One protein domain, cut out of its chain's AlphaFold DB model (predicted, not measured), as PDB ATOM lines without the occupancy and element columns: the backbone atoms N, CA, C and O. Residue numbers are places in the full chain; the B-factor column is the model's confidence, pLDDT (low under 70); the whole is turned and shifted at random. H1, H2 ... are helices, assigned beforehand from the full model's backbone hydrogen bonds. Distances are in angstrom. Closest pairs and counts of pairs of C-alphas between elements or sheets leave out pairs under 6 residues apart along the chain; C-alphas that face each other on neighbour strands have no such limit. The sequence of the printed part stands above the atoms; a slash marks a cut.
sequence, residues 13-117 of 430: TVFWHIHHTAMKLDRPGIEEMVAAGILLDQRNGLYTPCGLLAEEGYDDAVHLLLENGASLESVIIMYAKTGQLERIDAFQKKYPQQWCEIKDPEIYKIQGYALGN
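AT A GLANCE: This is residues 13 to 117 of the 430 residues of an uncharacterized protein of Gammaproteobacteria bacterium RIFCSPHIGHO2_12_FULL_38_14 (UniProt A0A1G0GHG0). Three helical hairpins, H5 with H6, H3 with H4 and H1 with H2, stand one after another in a row, a stack of helix pairs along the longest axis. At the H5 and H6 end, short H7 and H8 pack on H5, and residues 112 to 117 stick out as a tail. The 105 printed residues hold eight named helices, H1 to H8 in chain order, and no named strand: all helix. The whole is compact, radius of gyration of the C-alphas 13.6 A, with an elongated outline of 45 by 24 by 22 A.

IN THESE COORDINATES: Find C-alpha 72 at (22.702, 23.967, 4.672); from there H5 runs 15.7 A to residue 82. H6, residues 85 to 94, is 14.7 A long. Look earlier for H3, residues 49 to 55, and H4, residues 59 to 67. H1 begins at C-alpha 13, (4.049, 11.509, 13.850), and runs 15.4 A to residue 23; H2 is residues 27 to 35. H7 is residues 96 to 100, and H8 runs 13.8 A from residue 105 to C-alpha 114 at (29.515, 37.897, -2.233).

HOW THE PARTS SIT: Start at the hub, H5. It touches H6 at a shallow tilt of 18 degrees, opposite ways; the closest C-alphas, Ile 76 and Ile 88, are 6.1 A apart. It touches H3 at 26 degrees, a shallow tilt, the same way; C-alphas 51 and 75 are closest, 4.8 A. H5 and H8 only just touch, with 3 pairs of C-alphas within 8 A, closest 77 and 107 at 7.2 A. H5 and H7 also only just touch, with 3 such pairs, closest 72 and 98 at 6.4 A. H3 touches H4, closest C-alphas 50 and 62 at 5.5 A, and H1, closest 19 and 49 at 5.0 A. H1 touches H2, closest 21 and 29 at 6.3 A. Every O i to N i+4 pair is within hydrogen-bond range in H2 to H7, against 6 of 7 in H1 and 4 of 6 in H8.

THE WHOLE: The C-alphas of Thr 13 and Gly 116 are farthest apart, 46.1 A. The printed part has no cut, and the H2 to H3 link, 13 residues, is long. Look for pLDDT under 70 at residues 13 to 14 and 105 to 117.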
ATOM      1  N   THR A  13       3.289  11.973  12.688       67.25
ATOM      2  CA  THR A  13       4.049  11.509  13.850       67.25
ATOM      3  C   THR A  13       5.561  11.497  13.616       67.25
ATOM      4  O   THR A  13       6.290  12.019  14.450       67.25
ATOM      5  N   VAL A  14       6.051  10.972  12.487       68.81
ATOM      6  CA  VAL A  14       7.498  10.908  12.173       68.81
ATOM      7  C   VAL A  14       8.068  12.316  11.979       68.81
ATOM      8  O   VAL A  14       9.170  12.636  12.419       68.81
ATOM      9  N   PHE A  15       7.260  13.176  11.375       70.38
ATOM     10  CA  PHE A  15       7.565  14.573  11.125       70.38
ATOM     11  C   PHE A  15       7.679  15.420  12.409       70.38
ATOM     12  O   PHE A  15       8.613  16.210  12.558       70.38
ATOM     13  N   TRP A  16       6.750  15.251  13.354       77.94
ATOM     14  CA  TRP A  16       6.837  15.906  14.662       77.94
ATOM     15  C   TRP A  16       7.999  15.343  15.469       77.94
ATOM     16  O   TRP A  16       8.677  16.082  16.182       77.94
ATOM     17  N   HIS A  17       8.246  14.042  15.320       82.81
ATOM     18  CA  HIS A  17       9.298  13.358  16.040       82.81
ATOM     19  C   HIS A  17      10.672  13.938  15.699       82.81
ATOM     20  O   HIS A  17      11.393  14.289  16.624       82.81
ATOM     21  N   ILE A  18      11.003  14.163  14.421       83.50
ATOM     22  CA  ILE A  18      12.317  14.716  14.053       83.50
ATOM     23  C   ILE A  18      12.547  16.145  14.562       83.50
ATOM     24  O   ILE A  18      13.618  16.435  15.090       83.50
ATOM     25  N   HIS A  19      11.546  17.028  14.484       85.06
ATOM     26  CA  HIS A  19      11.671  18.396  15.005       85.06
ATOM     27  C   HIS A  19      11.860  18.396  16.523       85.06
ATOM     28  O   HIS A  19      12.698  19.117  17.057       85.06
ATOM     29  N   HIS A  20      11.108  17.552  17.222       85.81
ATOM     30  CA  HIS A  20      11.177  17.456  18.672       85.81
ATOM     31  C   HIS A  20      12.468  16.782  19.163       85.81
ATOM     32  O   HIS A  20      13.056  17.234  20.143       85.81
ATOM     33  N   THR A  21      12.942  15.733  18.487       84.50
ATOM     34  CA  THR A  21      14.235  15.089  18.777       84.50
ATOM     35  C   THR A  21      15.389  16.061  18.535       84.50
ATOM     36  O   THR A  21      16.273  16.178  19.383       84.50
ATOM     37  N   ALA A  22      15.324  16.841  17.450       82.56
ATOM     38  CA  ALA A  22      16.274  17.910  17.168       82.56
ATOM     39  C   ALA A  22      16.295  18.968  18.285       82.56
ATOM     40  O   ALA A  22      17.356  19.251  18.833       82.56
ATOM     41  N   MET A  23      15.132  19.482  18.699       83.62
ATOM     42  CA  MET A  23      15.022  20.458  19.797       83.62
ATOM     43  C   MET A  23      15.525  19.938  21.148       83.62
ATOM     44  O   MET A  23      15.961  20.719  21.989       83.62
ATOM     45  N   LYS A  24      15.451  18.625  21.380       86.69
ATOM     46  CA  LYS A  24      15.975  17.992  22.596       86.69
ATOM     47  C   LYS A  24      17.485  17.781  22.576       86.69
ATOM     48  O   LYS A  24      18.020  17.342  23.591       86.69
ATOM     49  N   LEU A  25      18.155  18.077  21.458       81.75
ATOM     50  CA  LEU A  25      19.582  17.815  21.261       81.75
ATOM     51  C   LEU A  25      19.933  16.328  21.456       81.75
ATOM     52  O   LEU A  25      21.034  15.981  21.885       81.75
ATOM     53  N   ASP A  26      18.982  15.441  21.158       83.38
ATOM     54  CA  ASP A  26      19.128  13.998  21.332       83.38
ATOM     55  C   ASP A  26      19.931  13.411  20.165       83.38
ATOM     56  O   ASP A  26      19.381  12.981  19.149       83.38
ATOM     57  N   ARG A  27      21.262  13.450  20.299       82.56
ATOM     58  CA  ARG A  27      22.196  12.967  19.274       82.56
ATOM     59  C   ARG A  27      21.962  11.502  18.889       82.56
ATOM     60  O   ARG A  27      21.826  11.260  17.690       82.56
ATOM     61  N   PRO A  28      21.855  10.548  19.837       86.25
ATOM     62  CA  PRO A  28      21.489   9.171  19.506       86.25
ATOM     63  C   PRO A  28      20.169   9.079  18.734       86.25
ATOM     64  O   PRO A  28      20.094   8.354  17.747       86.25
ATOM     65  N   GLY A  29      19.156   9.859  19.128       86.44
ATOM     66  CA  GLY A  29      17.876   9.900  18.424       86.44
ATOM     67  C   GLY A  29      17.992  10.407  16.983       86.44
ATOM     68  O   GLY A  29      17.388   9.836  16.077       86.44
ATOM     69  N   ILE A  30      18.795  11.447  16.735       82.62
ATOM     70  CA  ILE A  30      19.060  11.951  15.376       82.62
ATOM     71  C   ILE A  30      19.781  10.888  14.539       82.62
ATOM     72  O   ILE A  30      19.370  10.620  13.412       82.62
ATOM     73  N   GLU A  31      20.822  10.259  15.084       84.81
ATOM     74  CA  GLU A  31      21.583   9.208  14.396       84.81
ATOM     75  C   GLU A  31      20.692   7.998  14.051       84.81
ATOM     76  O   GLU A  31      20.749   7.484  12.929       84.81
ATOM     77  N   GLU A  32      19.800   7.585  14.960       86.69
ATOM     78  CA  GLU A  32      18.820   6.517  14.720       86.69
ATOM     79  C   GLU A  32      17.834   6.886  13.600       86.69
ATOM     80  O   GLU A  32      17.563   6.078  12.706       86.69
ATOM     81  N   MET A  33      17.332   8.122  13.594       84.50
ATOM     82  CA  MET A  33      16.420   8.609  12.555       84.50
ATOM     83  C   MET A  33      17.069   8.623  11.169       84.50
ATOM     84  O   MET A  33      16.439   8.245  10.176       84.50
ATOM     85  N   VAL A  34      18.334   9.032  11.100       82.62
ATOM     86  CA  VAL A  34      19.128   9.026   9.866       82.62
ATOM     87  C   VAL A  34      19.335   7.595   9.382       82.62
ATOM     88  O   VAL A  34      19.089   7.305   8.210       82.62
ATOM     89  N   ALA A  35      19.697   6.676  10.282       85.00
ATOM     90  CA  ALA A  35      19.845   5.256   9.966       85.00
ATOM     91  C   ALA A  35      18.531   4.624   9.469       85.00
ATOM     92  O   ALA A  35      18.545   3.755   8.595       85.00
ATOM     93  N   ALA A  36      17.386   5.105   9.961       85.31
ATOM     94  CA  ALA A  36      16.056   4.719   9.494       85.31
ATOM     95  C   ALA A  36      15.659   5.341   8.135       85.31
ATOM     96  O   ALA A  36      14.584   5.041   7.608       85.31
ATOM     97  N   GLY A  37      16.504   6.194   7.543       83.94
ATOM     98  CA  GLY A  37      16.255   6.855   6.261       83.94
ATOM     99  C   GLY A  37      15.228   7.987   6.339       83.94
ATOM    100  O   GLY A  37      14.554   8.279   5.345       83.94
ATOM    101  N   ILE A  38      15.063   8.602   7.514       85.88
ATOM    102  CA  ILE A  38      14.209   9.779   7.678       85.88
ATOM    103  C   ILE A  38      14.873  10.974   6.986       85.88
ATOM    104  O   ILE A  38      16.074  11.206   7.097       85.88
ATOM    105  N   LEU A  39      14.072  11.740   6.246       84.75
ATOM    106  CA  LEU A  39      14.535  12.932   5.541       84.75
ATOM    107  C   LEU A  39      14.691  14.089   6.538       84.75
ATOM    108  O   LEU A  39      13.699  14.544   7.107       84.75
ATOM    109  N   LEU A  40      15.917  14.587   6.710       87.00
ATOM    110  CA  LEU A  40      16.221  15.667   7.657       87.00
ATOM    111  C   LEU A  40      15.713  17.051   7.219       87.00
ATOM    112  O   LEU A  40      15.597  17.949   8.046       87.00
ATOM    113  N   ASP A  41      15.353  17.212   5.945       86.00
ATOM    114  CA  ASP A  41      14.867  18.475   5.368       86.00
ATOM    115  C   ASP A  41      13.336  18.585   5.321       86.00
ATOM    116  O   ASP A  41      12.772  19.404   4.588       86.00
ATOM    117  N   GLN A  42      12.621  17.746   6.074       84.38
ATOM    118  CA  GLN A  42      11.164  17.849   6.125       84.38
ATOM    119  C   GLN A  42      10.723  19.133   6.812       84.38
ATOM    120  O   GLN A  42      11.124  19.415   7.932       84.38
ATOM    121  N   ARG A  43       9.866  19.907   6.143       82.62
ATOM    122  CA  ARG A  43       9.446  21.227   6.619       82.62
ATOM    123  C   ARG A  43       8.197  21.173   7.484       82.62
ATOM    124  O   ARG A  43       7.153  20.752   6.984       82.62
ATOM    125  N   ASN A  44       8.264  21.671   8.722       76.06
ATOM    126  CA  ASN A  44       7.103  22.002   9.544       76.06
ATOM    127  C   ASN A  44       6.596  23.408   9.261       76.06
ATOM    128  O   ASN A  44       7.037  24.395   9.847       76.06
ATOM    129  N   GLY A  45       5.694  23.497   8.282       79.75
ATOM    130  CA  GLY A  45       5.289  24.775   7.716       79.75
ATOM    131  C   GLY A  45       6.456  25.403   6.961       79.75
ATOM    132  O   GLY A  45       6.761  24.996   5.840       79.75
ATOM    133  N   LEU A  46       7.106  26.395   7.573       73.06
ATOM    134  CA  LEU A  46       8.210  27.145   6.964       73.06
ATOM    135  C   LEU A  46       9.604  26.649   7.370       73.06
ATOM    136  O   LEU A  46      10.577  27.040   6.728       73.06
ATOM    137  N   TYR A  47       9.709  25.792   8.389       81.25
ATOM    138  CA  TYR A  47      10.989  25.454   9.014       81.25
ATOM    139  C   TYR A  47      11.367  24.001   8.783       81.25
ATOM    140  O   TYR A  47      10.532  23.124   8.951       81.25
ATOM    141  N   THR A  48      12.619  23.730   8.432       91.12
ATOM    142  CA  THR A  48      13.213  22.396   8.607       91.12
ATOM    143  C   THR A  48      13.726  22.254  10.047       91.12
ATOM    144  O   THR A  48      13.934  23.276  10.706       91.12
ATOM    145  N   PRO A  49      14.005  21.033  10.540       90.69
ATOM    146  CA  PRO A  49      14.681  20.831  11.821       90.69
ATOM    147  C   PRO A  49      15.971  21.658  11.943       90.69
ATOM    148  O   PRO A  49      16.193  22.295  12.969       90.69
ATOM    149  N   CYS A  50      16.771  21.730  10.871       92.50
ATOM    150  CA  CYS A  50      17.963  22.584  10.802       92.50
ATOM    151  C   CYS A  50      17.642  24.074  10.923       92.50
ATOM    152  O   CYS A  50      18.311  24.783  11.668       92.50
ATOM    153  N   GLY A  51      16.633  24.557  10.191       91.25
ATOM    154  CA  GLY A  51      16.230  25.960  10.247       91.25
ATOM    155  C   GLY A  51      15.745  26.365  11.640       91.25
ATOM    156  O   GLY A  51      16.153  27.403  12.144       91.25
ATOM    157  N   LEU A  52      14.937  25.519  12.285       89.62
ATOM    158  CA  LEU A  52      14.434  25.769  13.637       89.62
ATOM    159  C   LEU A  52      15.574  25.851  14.662       89.62
ATOM    160  O   LEU A  52      15.630  26.774  15.463       89.62
ATOM    161  N   LEU A  53      16.524  24.913  14.612       89.69
ATOM    162  CA  LEU A  53      17.686  24.937  15.504       89.69
ATOM    163  C   LEU A  53      18.601  26.142  15.253       89.69
ATOM    164  O   LEU A  53      19.163  26.684  16.201       89.69
ATOM    165  N   ALA A  54      18.737  26.567  13.996       91.88
ATOM    166  CA  ALA A  54      19.501  27.756  13.636       91.88
ATOM    167  C   ALA A  54      18.834  29.045  14.147       91.88
ATOM    168  O   ALA A  54      19.523  29.936  14.640       91.88
ATOM    169  N   GLU A  55      17.503  29.138  14.076       89.31
ATOM    170  CA  GLU A  55      16.733  30.264  14.621       89.31
ATOM    171  C   GLU A  55      16.947  30.410  16.137       89.31
ATOM    172  O   GLU A  55      17.238  31.509  16.610       89.31
ATOM    173  N   GLU A  56      16.912  29.293  16.870       87.81
ATOM    174  CA  GLU A  56      17.132  29.228  18.327       87.81
ATOM    175  C   GLU A  56      18.618  29.303  18.738       87.81
ATOM    176  O   GLU A  56      18.957  29.412  19.916       87.81
ATOM    177  N   GLY A  57      19.529  29.258  17.765       89.00
ATOM    178  CA  GLY A  57      20.967  29.403  17.961       89.00
ATOM    179  C   GLY A  57      21.702  28.176  18.511       89.00
ATOM    180  O   GLY A  57      22.777  28.309  19.103       89.00
ATOM    181  N   TYR A  58      21.153  26.979  18.302       89.31
ATOM    182  CA  TYR A  58      21.737  25.702  18.718       89.31
ATOM    183  C   TYR A  58      22.761  25.165  17.703       89.31
ATOM    184  O   TYR A  58      22.542  24.138  17.058       89.31
ATOM    185  N   ASP A  59      23.899  25.844  17.567       90.25
ATOM    186  CA  ASP A  59      24.879  25.582  16.497       90.25
ATOM    187  C   ASP A  59      25.439  24.145  16.504       90.25
ATOM    188  O   ASP A  59      25.580  23.540  15.442       90.25
ATOM    189  N   ASP A  60      25.676  23.547  17.676       87.81
ATOM    190  CA  ASP A  60      26.136  22.150  17.794       87.81
ATOM    191  C   ASP A  60      25.119  21.149  17.220       87.81
ATOM    192  O   ASP A  60      25.478  20.161  16.576       87.81
ATOM    193  N   ALA A  61      23.831  21.430  17.411       86.50
ATOM    194  CA  ALA A  61      22.728  20.621  16.905       86.50
ATOM    195  C   ALA A  61      22.578  20.766  15.391       86.50
ATOM    196  O   ALA A  61      22.357  19.788  14.674       86.50
ATOM    197  N   VAL A  62      22.729  22.000  14.902       92.00
ATOM    198  CA  VAL A  62      22.754  22.294  13.471       92.00
ATOM    199  C   VAL A  62      23.917  21.547  12.820       92.00
ATOM    200  O   VAL A  62      23.718  20.870  11.814       92.00
ATOM    201  N   HIS A  63      25.113  21.594  13.415       92.06
ATOM    202  CA  HIS A  63      26.276  20.858  12.923       92.06
ATOM    203  C   HIS A  63      26.010  19.358  12.819       92.06
ATOM    204  O   HIS A  63      26.300  18.768  11.779       92.06
ATOM    205  N   LEU A  64      25.399  18.768  13.846       88.12
ATOM    206  CA  LEU A  64      25.046  17.355  13.849       88.12
ATOM    207  C   LEU A  64      24.095  16.986  12.702       88.12
ATOM    208  O   LEU A  64      24.293  15.966  12.043       88.12
ATOM    209  N   LEU A  65      23.070  17.797  12.434       90.44
ATOM    210  CA  LEU A  65      22.145  17.532  11.332       90.44
ATOM    211  C   LEU A  65      22.813  17.695   9.959       90.44
ATOM    212  O   LEU A  65      22.579  16.876   9.070       90.44
ATOM    213  N   LEU A  66      23.672  18.703   9.783       93.25
ATOM    214  CA  LEU A  66      24.419  18.909   8.535       93.25
ATOM    215  C   LEU A  66      25.419  17.783   8.261       93.25
ATOM    216  O   LEU A  66      25.564  17.356   7.115       93.25
ATOM    217  N   GLU A  67      26.087  17.273   9.299       91.12
ATOM    218  CA  GLU A  67      26.972  16.102   9.214       91.12
ATOM    219  C   GLU A  67      26.214  14.836   8.788       91.12
ATOM    220  O   GLU A  67      26.787  13.961   8.142       91.12
ATOM    221  N   ASN A  68      24.912  14.773   9.081       88.44
ATOM    222  CA  ASN A  68      24.022  13.685   8.685       88.44
ATOM    223  C   ASN A  68      23.235  13.965   7.386       88.44
ATOM    224  O   ASN A  68      22.282  13.251   7.066       88.44
ATOM    225  N   GLY A  69      23.640  14.974   6.609       89.38
ATOM    226  CA  GLY A  69      23.118  15.221   5.262       89.38
ATOM    227  C   GLY A  69      21.868  16.097   5.192       89.38
ATOM    228  O   GLY A  69      21.190  16.085   4.165       89.38
ATOM    229  N   ALA A  70      21.549  16.850   6.246       91.44
ATOM    230  CA  ALA A  70      20.579  17.934   6.142       91.44
ATOM    231  C   ALA A  70      21.112  19.072   5.257       91.44
ATOM    232  O   ALA A  70      22.322  19.276   5.135       91.44
ATOM    233  N   SER A  71      20.206  19.842   4.662       91.25
ATOM    234  CA  SER A  71      20.550  20.939   3.768       91.25
ATOM    235  C   SER A  71      20.962  22.202   4.524       91.25
ATOM    236  O   SER A  71      20.196  22.781   5.305       91.25
ATOM    237  N   LEU A  72      22.154  22.699   4.188       93.69
ATOM    238  CA  LEU A  72      22.702  23.967   4.672       93.69
ATOM    239  C   LEU A  72      21.850  25.190   4.286       93.69
ATOM    240  O   LEU A  72      21.864  26.206   4.979       93.69
ATOM    241  N   GLU A  73      21.067  25.085   3.213       90.44
ATOM    242  CA  GLU A  73      20.217  26.158   2.683       90.44
ATOM    243  C   GLU A  73      19.275  26.732   3.753       90.44
ATOM    244  O   GLU A  73      19.186  27.946   3.945       90.44
ATOM    245  N   SER A  74      18.628  25.858   4.528       88.25
ATOM    246  CA  SER A  74      17.664  26.290   5.549       88.25
ATOM    247  C   SER A  74      18.325  27.022   6.720       88.25
ATOM    248  O   SER A  74      17.712  27.912   7.308       88.25
ATOM    249  N   VAL A  75      19.570  26.667   7.045       91.81
ATOM    250  CA  VAL A  75      20.362  27.288   8.118       91.81
ATOM    251  C   VAL A  75      20.719  28.721   7.741       91.81
ATOM    252  O   VAL A  75      20.483  29.649   8.513       91.81
ATOM    253  N   ILE A  76      21.217  28.916   6.519       91.38
ATOM    254  CA  ILE A  76      21.626  30.232   6.016       91.38
ATOM    255  C   ILE A  76      20.434  31.184   5.949       91.38
ATOM    256  O   ILE A  76      20.548  32.328   6.386       91.38
ATOM    257  N   ILE A  77      19.281  30.715   5.457       86.75
ATOM    258  CA  ILE A  77      18.058  31.529   5.412       86.75
ATOM    259  C   ILE A  77      17.678  31.997   6.819       86.75
ATOM    260  O   ILE A  77      17.274  33.147   6.987       86.75
ATOM    261  N   MET A  78      17.805  31.134   7.829       90.25
ATOM    262  CA  MET A  78      17.439  31.495   9.197       90.25
ATOM    263  C   MET A  78      18.425  32.463   9.834       90.25
ATOM    264  O   MET A  78      17.981  33.489  10.339       90.25
ATOM    265  N   TYR A  79      19.735  32.235   9.724       90.12
ATOM    266  CA  TYR A  79      20.720  33.201  10.218       90.12
ATOM    267  C   TYR A  79      20.614  34.564   9.525       90.12
ATOM    268  O   TYR A  79      20.740  35.596  10.181       90.12
ATOM    269  N   ALA A  80      20.315  34.592   8.222       85.12
ATOM    270  CA  ALA A  80      20.082  35.843   7.506       85.12
ATOM    271  C   ALA A  80      18.844  36.579   8.045       85.12
ATOM    272  O   ALA A  80      18.896  37.788   8.266       85.12
ATOM    273  N   LYS A  81      17.750  35.853   8.315       83.19
ATOM    274  CA  LYS A  81      16.517  36.414   8.891       83.19
ATOM    275  C   LYS A  81      16.697  36.919  10.320       83.19
ATOM    276  O   LYS A  81      16.116  37.943  10.669       83.19
ATOM    277  N   THR A  82      17.471  36.214  11.140       83.25
ATOM    278  CA  THR A  82      17.706  36.575  12.546       83.25
ATOM    279  C   THR A  82      18.865  37.556  12.732       83.25
ATOM    280  O   THR A  82      19.083  38.032  13.844       83.25
ATOM    281  N   GLY A  83      19.590  37.898  11.661       83.94
ATOM    282  CA  GLY A  83      20.714  38.834  11.694       83.94
ATOM    283  C   GLY A  83      22.006  38.256  12.282       83.94
ATOM    284  O   GLY A  83      22.890  39.026  12.647       83.94
ATOM    285  N   GLN A  84      22.135  36.928  12.366       83.69
ATOM    286  CA  GLN A  84      23.304  36.217  12.913       83.69
ATOM    287  C   GLN A  84      24.366  35.973  11.825       83.69
ATOM    288  O   GLN A  84      24.681  34.842  11.447       83.69
ATOM    289  N   LEU A  85      24.874  37.053  11.239       79.50
ATOM    290  CA  LEU A  85      25.640  37.015   9.987       79.50
ATOM    291  C   LEU A  85      27.034  36.414  10.150       79.50
ATOM    292  O   LEU A  85      27.520  35.710   9.270       79.50
ATOM    293  N   GLU A  86      27.650  36.626  11.306       86.19
ATOM    294  CA  GLU A  86      28.932  36.038  11.678       86.19
ATOM    295  C   GLU A  86      28.909  34.503  11.643       86.19
ATOM    296  O   GLU A  86      29.928  33.865  11.365       86.19
ATOM    297  N   ARG A  87      27.734  33.898  11.864       90.44
ATOM    298  CA  ARG A  87      27.557  32.446  11.791       90.44
ATOM    299  C   ARG A  87      27.555  31.951  10.352       90.44
ATOM    300  O   ARG A  87      28.106  30.891  10.079       90.44
ATOM    301  N   ILE A  88      27.026  32.730   9.411       89.69
ATOM    302  CA  ILE A  88      27.027  32.371   7.985       89.69
ATOM    303  C   ILE A  88      28.467  32.192   7.481       89.69
ATOM    304  O   ILE A  88      28.780  31.167   6.873       89.69
ATOM    305  N   ASP A  89      29.364  33.122   7.820       84.69
ATOM    306  CA  ASP A  89      30.786  33.047   7.452       84.69
ATOM    307  C   ASP A  89      31.482  31.818   8.058       84.69
ATOM    308  O   ASP A  89      32.309  31.164   7.410       84.69
ATOM    309  N   ALA A  90      31.154  31.482   9.309       90.44
ATOM    310  CA  ALA A  90      31.689  30.301   9.978       90.44
ATOM    311  C   ALA A  90      31.223  29.003   9.293       90.44
ATOM    312  O   ALA A  90      32.030  28.101   9.046       90.44
ATOM    313  N   PHE A  91      29.942  28.923   8.923       90.62
ATOM    314  CA  PHE A  91      29.370  27.759   8.247       90.62
ATOM    315  C   PHE A  91      29.864  27.614   6.805       90.62
ATOM    316  O   PHE A  91      30.143  26.493   6.385       90.62
ATOM    317  N   GLN A  92      30.076  28.713   6.074       90.75
ATOM    318  CA  GLN A  92      30.691  28.678   4.743       90.75
ATOM    319  C   GLN A  92      32.087  28.044   4.781       90.75
ATOM    320  O   GLN A  92      32.414  27.198   3.949       90.75
ATOM    321  N   LYS A  93      32.910  28.432   5.763       91.06
ATOM    322  CA  LYS A  93      34.263  27.881   5.934       91.06
ATOM    323  C   LYS A  93      34.240  26.404   6.325       91.06
ATOM    324  O   LYS A  93      35.109  25.655   5.887       91.06
ATOM    325  N   LYS A  94      33.269  25.991   7.146       93.00
ATOM    326  CA  LYS A  94      33.164  24.618   7.663       93.00
ATOM    327  C   LYS A  94      32.527  23.637   6.670       93.00
ATOM    328  O   LYS A  94      32.949  22.486   6.624       93.00
ATOM    329  N   TYR A  95      31.570  24.080   5.850       93.12
ATOM    330  CA  TYR A  95      30.813  23.237   4.911       93.12
ATOM    331  C   TYR A  95      30.932  23.696   3.444       93.12
ATOM    332  O   TYR A  95      29.914  23.906   2.779       93.12
ATOM    333  N   PRO A  96      32.149  23.823   2.882       91.00
ATOM    334  CA  PRO A  96      32.342  24.392   1.546       91.00
ATOM    335  C   PRO A  96      31.680  23.569   0.429       91.00
ATOM    336  O   PRO A  96      31.258  24.131  -0.576       91.00
ATOM    337  N   GLN A  97      31.556  22.246   0.594       89.94
ATOM    338  CA  GLN A  97      30.915  21.379  -0.401       89.94
ATOM    339  C   GLN A  97      29.398  21.597  -0.459       89.94
ATOM    340  O   GLN A  97      28.873  21.883  -1.529       89.94
ATOM    341  N   GLN A  98      28.712  21.558   0.691       90.12
ATOM    342  CA  GLN A  98      27.270  21.828   0.762       90.12
ATOM    343  C   GLN A  98      26.947  23.272   0.356       90.12
ATOM    344  O   GLN A  98      25.911  23.531  -0.247       90.12
ATOM    345  N   TRP A  99      27.856  24.214   0.629       86.38
ATOM    346  CA  TRP A  99      27.715  25.607   0.207       86.38
ATOM    347  C   TRP A  99      27.597  25.759  -1.317       86.38
ATOM    348  O   TRP A  99      26.774  26.531  -1.807       86.38
ATOM    349  N   CYS A 100      28.387  24.994  -2.073       82.31
ATOM    350  CA  CYS A 100      28.335  24.970  -3.537       82.31
ATOM    351  C   CYS A 100      27.059  24.311  -4.093       82.31
ATOM    352  O   CYS A 100      26.755  24.472  -5.272       82.31
ATOM    353  N   GLU A 101      26.327  23.559  -3.270       83.06
ATOM    354  CA  GLU A 101      25.117  22.830  -3.667       83.06
ATOM    355  C   GLU A 101      23.820  23.604  -3.407       83.06
ATOM    356  O   GLU A 101      22.750  23.142  -3.811       83.06
ATOM    357  N   ILE A 102      23.907  24.773  -2.767       82.94
ATOM    358  CA  ILE A 102      22.763  25.643  -2.496       82.94
ATOM    359  C   ILE A 102      22.122  26.081  -3.813       82.94
ATOM    360  O   ILE A 102      22.814  26.516  -4.737       82.94
ATOM    361  N   LYS A 103      20.792  25.961  -3.914       76.75
ATOM    362  CA  LYS A 103      20.056  26.243  -5.157       76.75
ATOM    363  C   LYS A 103      19.020  27.353  -5.033       76.75
ATOM    364  O   LYS A 103      18.498  27.775  -6.065       76.75
ATOM    365  N   ASP A 104      18.713  27.812  -3.822       72.81
ATOM    366  CA  ASP A 104      17.698  28.845  -3.620       72.81
ATOM    367  C   ASP A 104      18.110  30.177  -4.283       72.81
ATOM    368  O   ASP A 104      19.150  30.736  -3.927       72.81
ATOM    369  N   PRO A 105      17.310  30.724  -5.218       56.06
ATOM    370  CA  PRO A 105      17.530  32.043  -5.808       56.06
ATOM    371  C   PRO A 105      17.645  33.173  -4.780       56.06
ATOM    372  O   PRO A 105      18.389  34.120  -5.015       56.06
ATOM    373  N   GLU A 106      16.955  33.085  -3.640       61.28
ATOM    374  CA  GLU A 106      17.094  34.042  -2.537       61.28
ATOM    375  C   GLU A 106      18.467  33.929  -1.874       61.28
ATOM    376  O   GLU A 106      19.069  34.942  -1.529       61.28
ATOM    377  N   ILE A 107      19.036  32.722  -1.788       60.84
ATOM    378  CA  ILE A 107      20.427  32.566  -1.360       60.84
ATOM    379  C   ILE A 107      21.398  32.934  -2.478       60.84
ATOM    380  O   ILE A 107      22.452  33.469  -2.175       60.84
ATOM    381  N   TYR A 108      21.059  32.803  -3.760       48.00
ATOM    382  CA  TYR A 108      21.857  33.412  -4.832       48.00
ATOM    383  C   TYR A 108      21.809  34.946  -4.808       48.00
ATOM    384  O   TYR A 108      22.798  35.581  -5.162       48.00
ATOM    385  N   LYS A 109      20.741  35.568  -4.297       51.28
ATOM    386  CA  LYS A 109      20.742  36.996  -3.924       51.28
ATOM    387  C   LYS A 109      21.562  37.286  -2.659       51.28
ATOM    388  O   LYS A 109      21.820  38.437  -2.346       51.28
ATOM    389  N   ILE A 110      22.025  36.271  -1.941       50.19
ATOM    390  CA  ILE A 110      23.007  36.408  -0.857       50.19
ATOM    391  C   ILE A 110      24.428  36.085  -1.389       50.19
ATOM    392  O   ILE A 110      25.386  36.781  -1.064       50.19
ATOM    393  N   GLN A 111      24.573  35.105  -2.295       41.72
ATOM    394  CA  GLN A 111      25.833  34.581  -2.851       41.72
ATOM    395  C   GLN A 111      26.355  35.362  -4.068       41.72
ATOM    396  O   GLN A 111      27.546  35.645  -4.141       41.72
ATOM    397  N   GLY A 112      25.501  35.764  -5.012       39.97
ATOM    398  CA  GLY A 112      25.854  36.659  -6.126       39.97
ATOM    399  C   GLY A 112      26.298  38.040  -5.636       39.97
ATOM    400  O   GLY A 112      27.093  38.723  -6.276       39.97
ATOM    401  N   TYR A 113      25.885  38.401  -4.422       37.53
ATOM    402  CA  TYR A 113      26.337  39.587  -3.714       37.53
ATOM    403  C   TYR A 113      27.664  39.360  -2.965       37.53
ATOM    404  O   TYR A 113      28.272  40.334  -2.540       37.53
ATOM    405  N   ALA A 114      28.218  38.148  -2.876       37.94
ATOM    406  CA  ALA A 114      29.515  37.897  -2.233       37.94
ATOM    407  C   ALA A 114      30.733  38.308  -3.095       37.94
ATOM    408  O   ALA A 114      31.831  38.479  -2.574       37.94
ATOM    409  N   LEU A 115      30.565  38.534  -4.404       39.06
ATOM    410  CA  LEU A 115      31.681  38.669  -5.356       39.06
ATOM    411  C   LEU A 115      32.182  40.113  -5.625       39.06
ATOM    412  O   LEU A 115      32.725  40.357  -6.696       39.06
ATOM    413  N   GLY A 116      32.060  41.091  -4.702       35.56
ATOM    414  CA  GLY A 116      32.629  42.428  -5.032       35.56
ATOM    415  C   GLY A 116      32.649  43.622  -4.059       35.56
ATOM    416  O   GLY A 116      33.236  44.621  -4.418       35.56
ATOM    417  N   ASN A 117      32.078  43.551  -2.853       42.12
ATOM    418  CA  ASN A 117      32.111  44.574  -1.778       42.12
ATOM    419  C   ASN A 117      31.997  43.798  -0.457       42.12
ATOM    420  O   ASN A 117      31.607  42.624  -0.489       42.12
TER     421      ASN A 117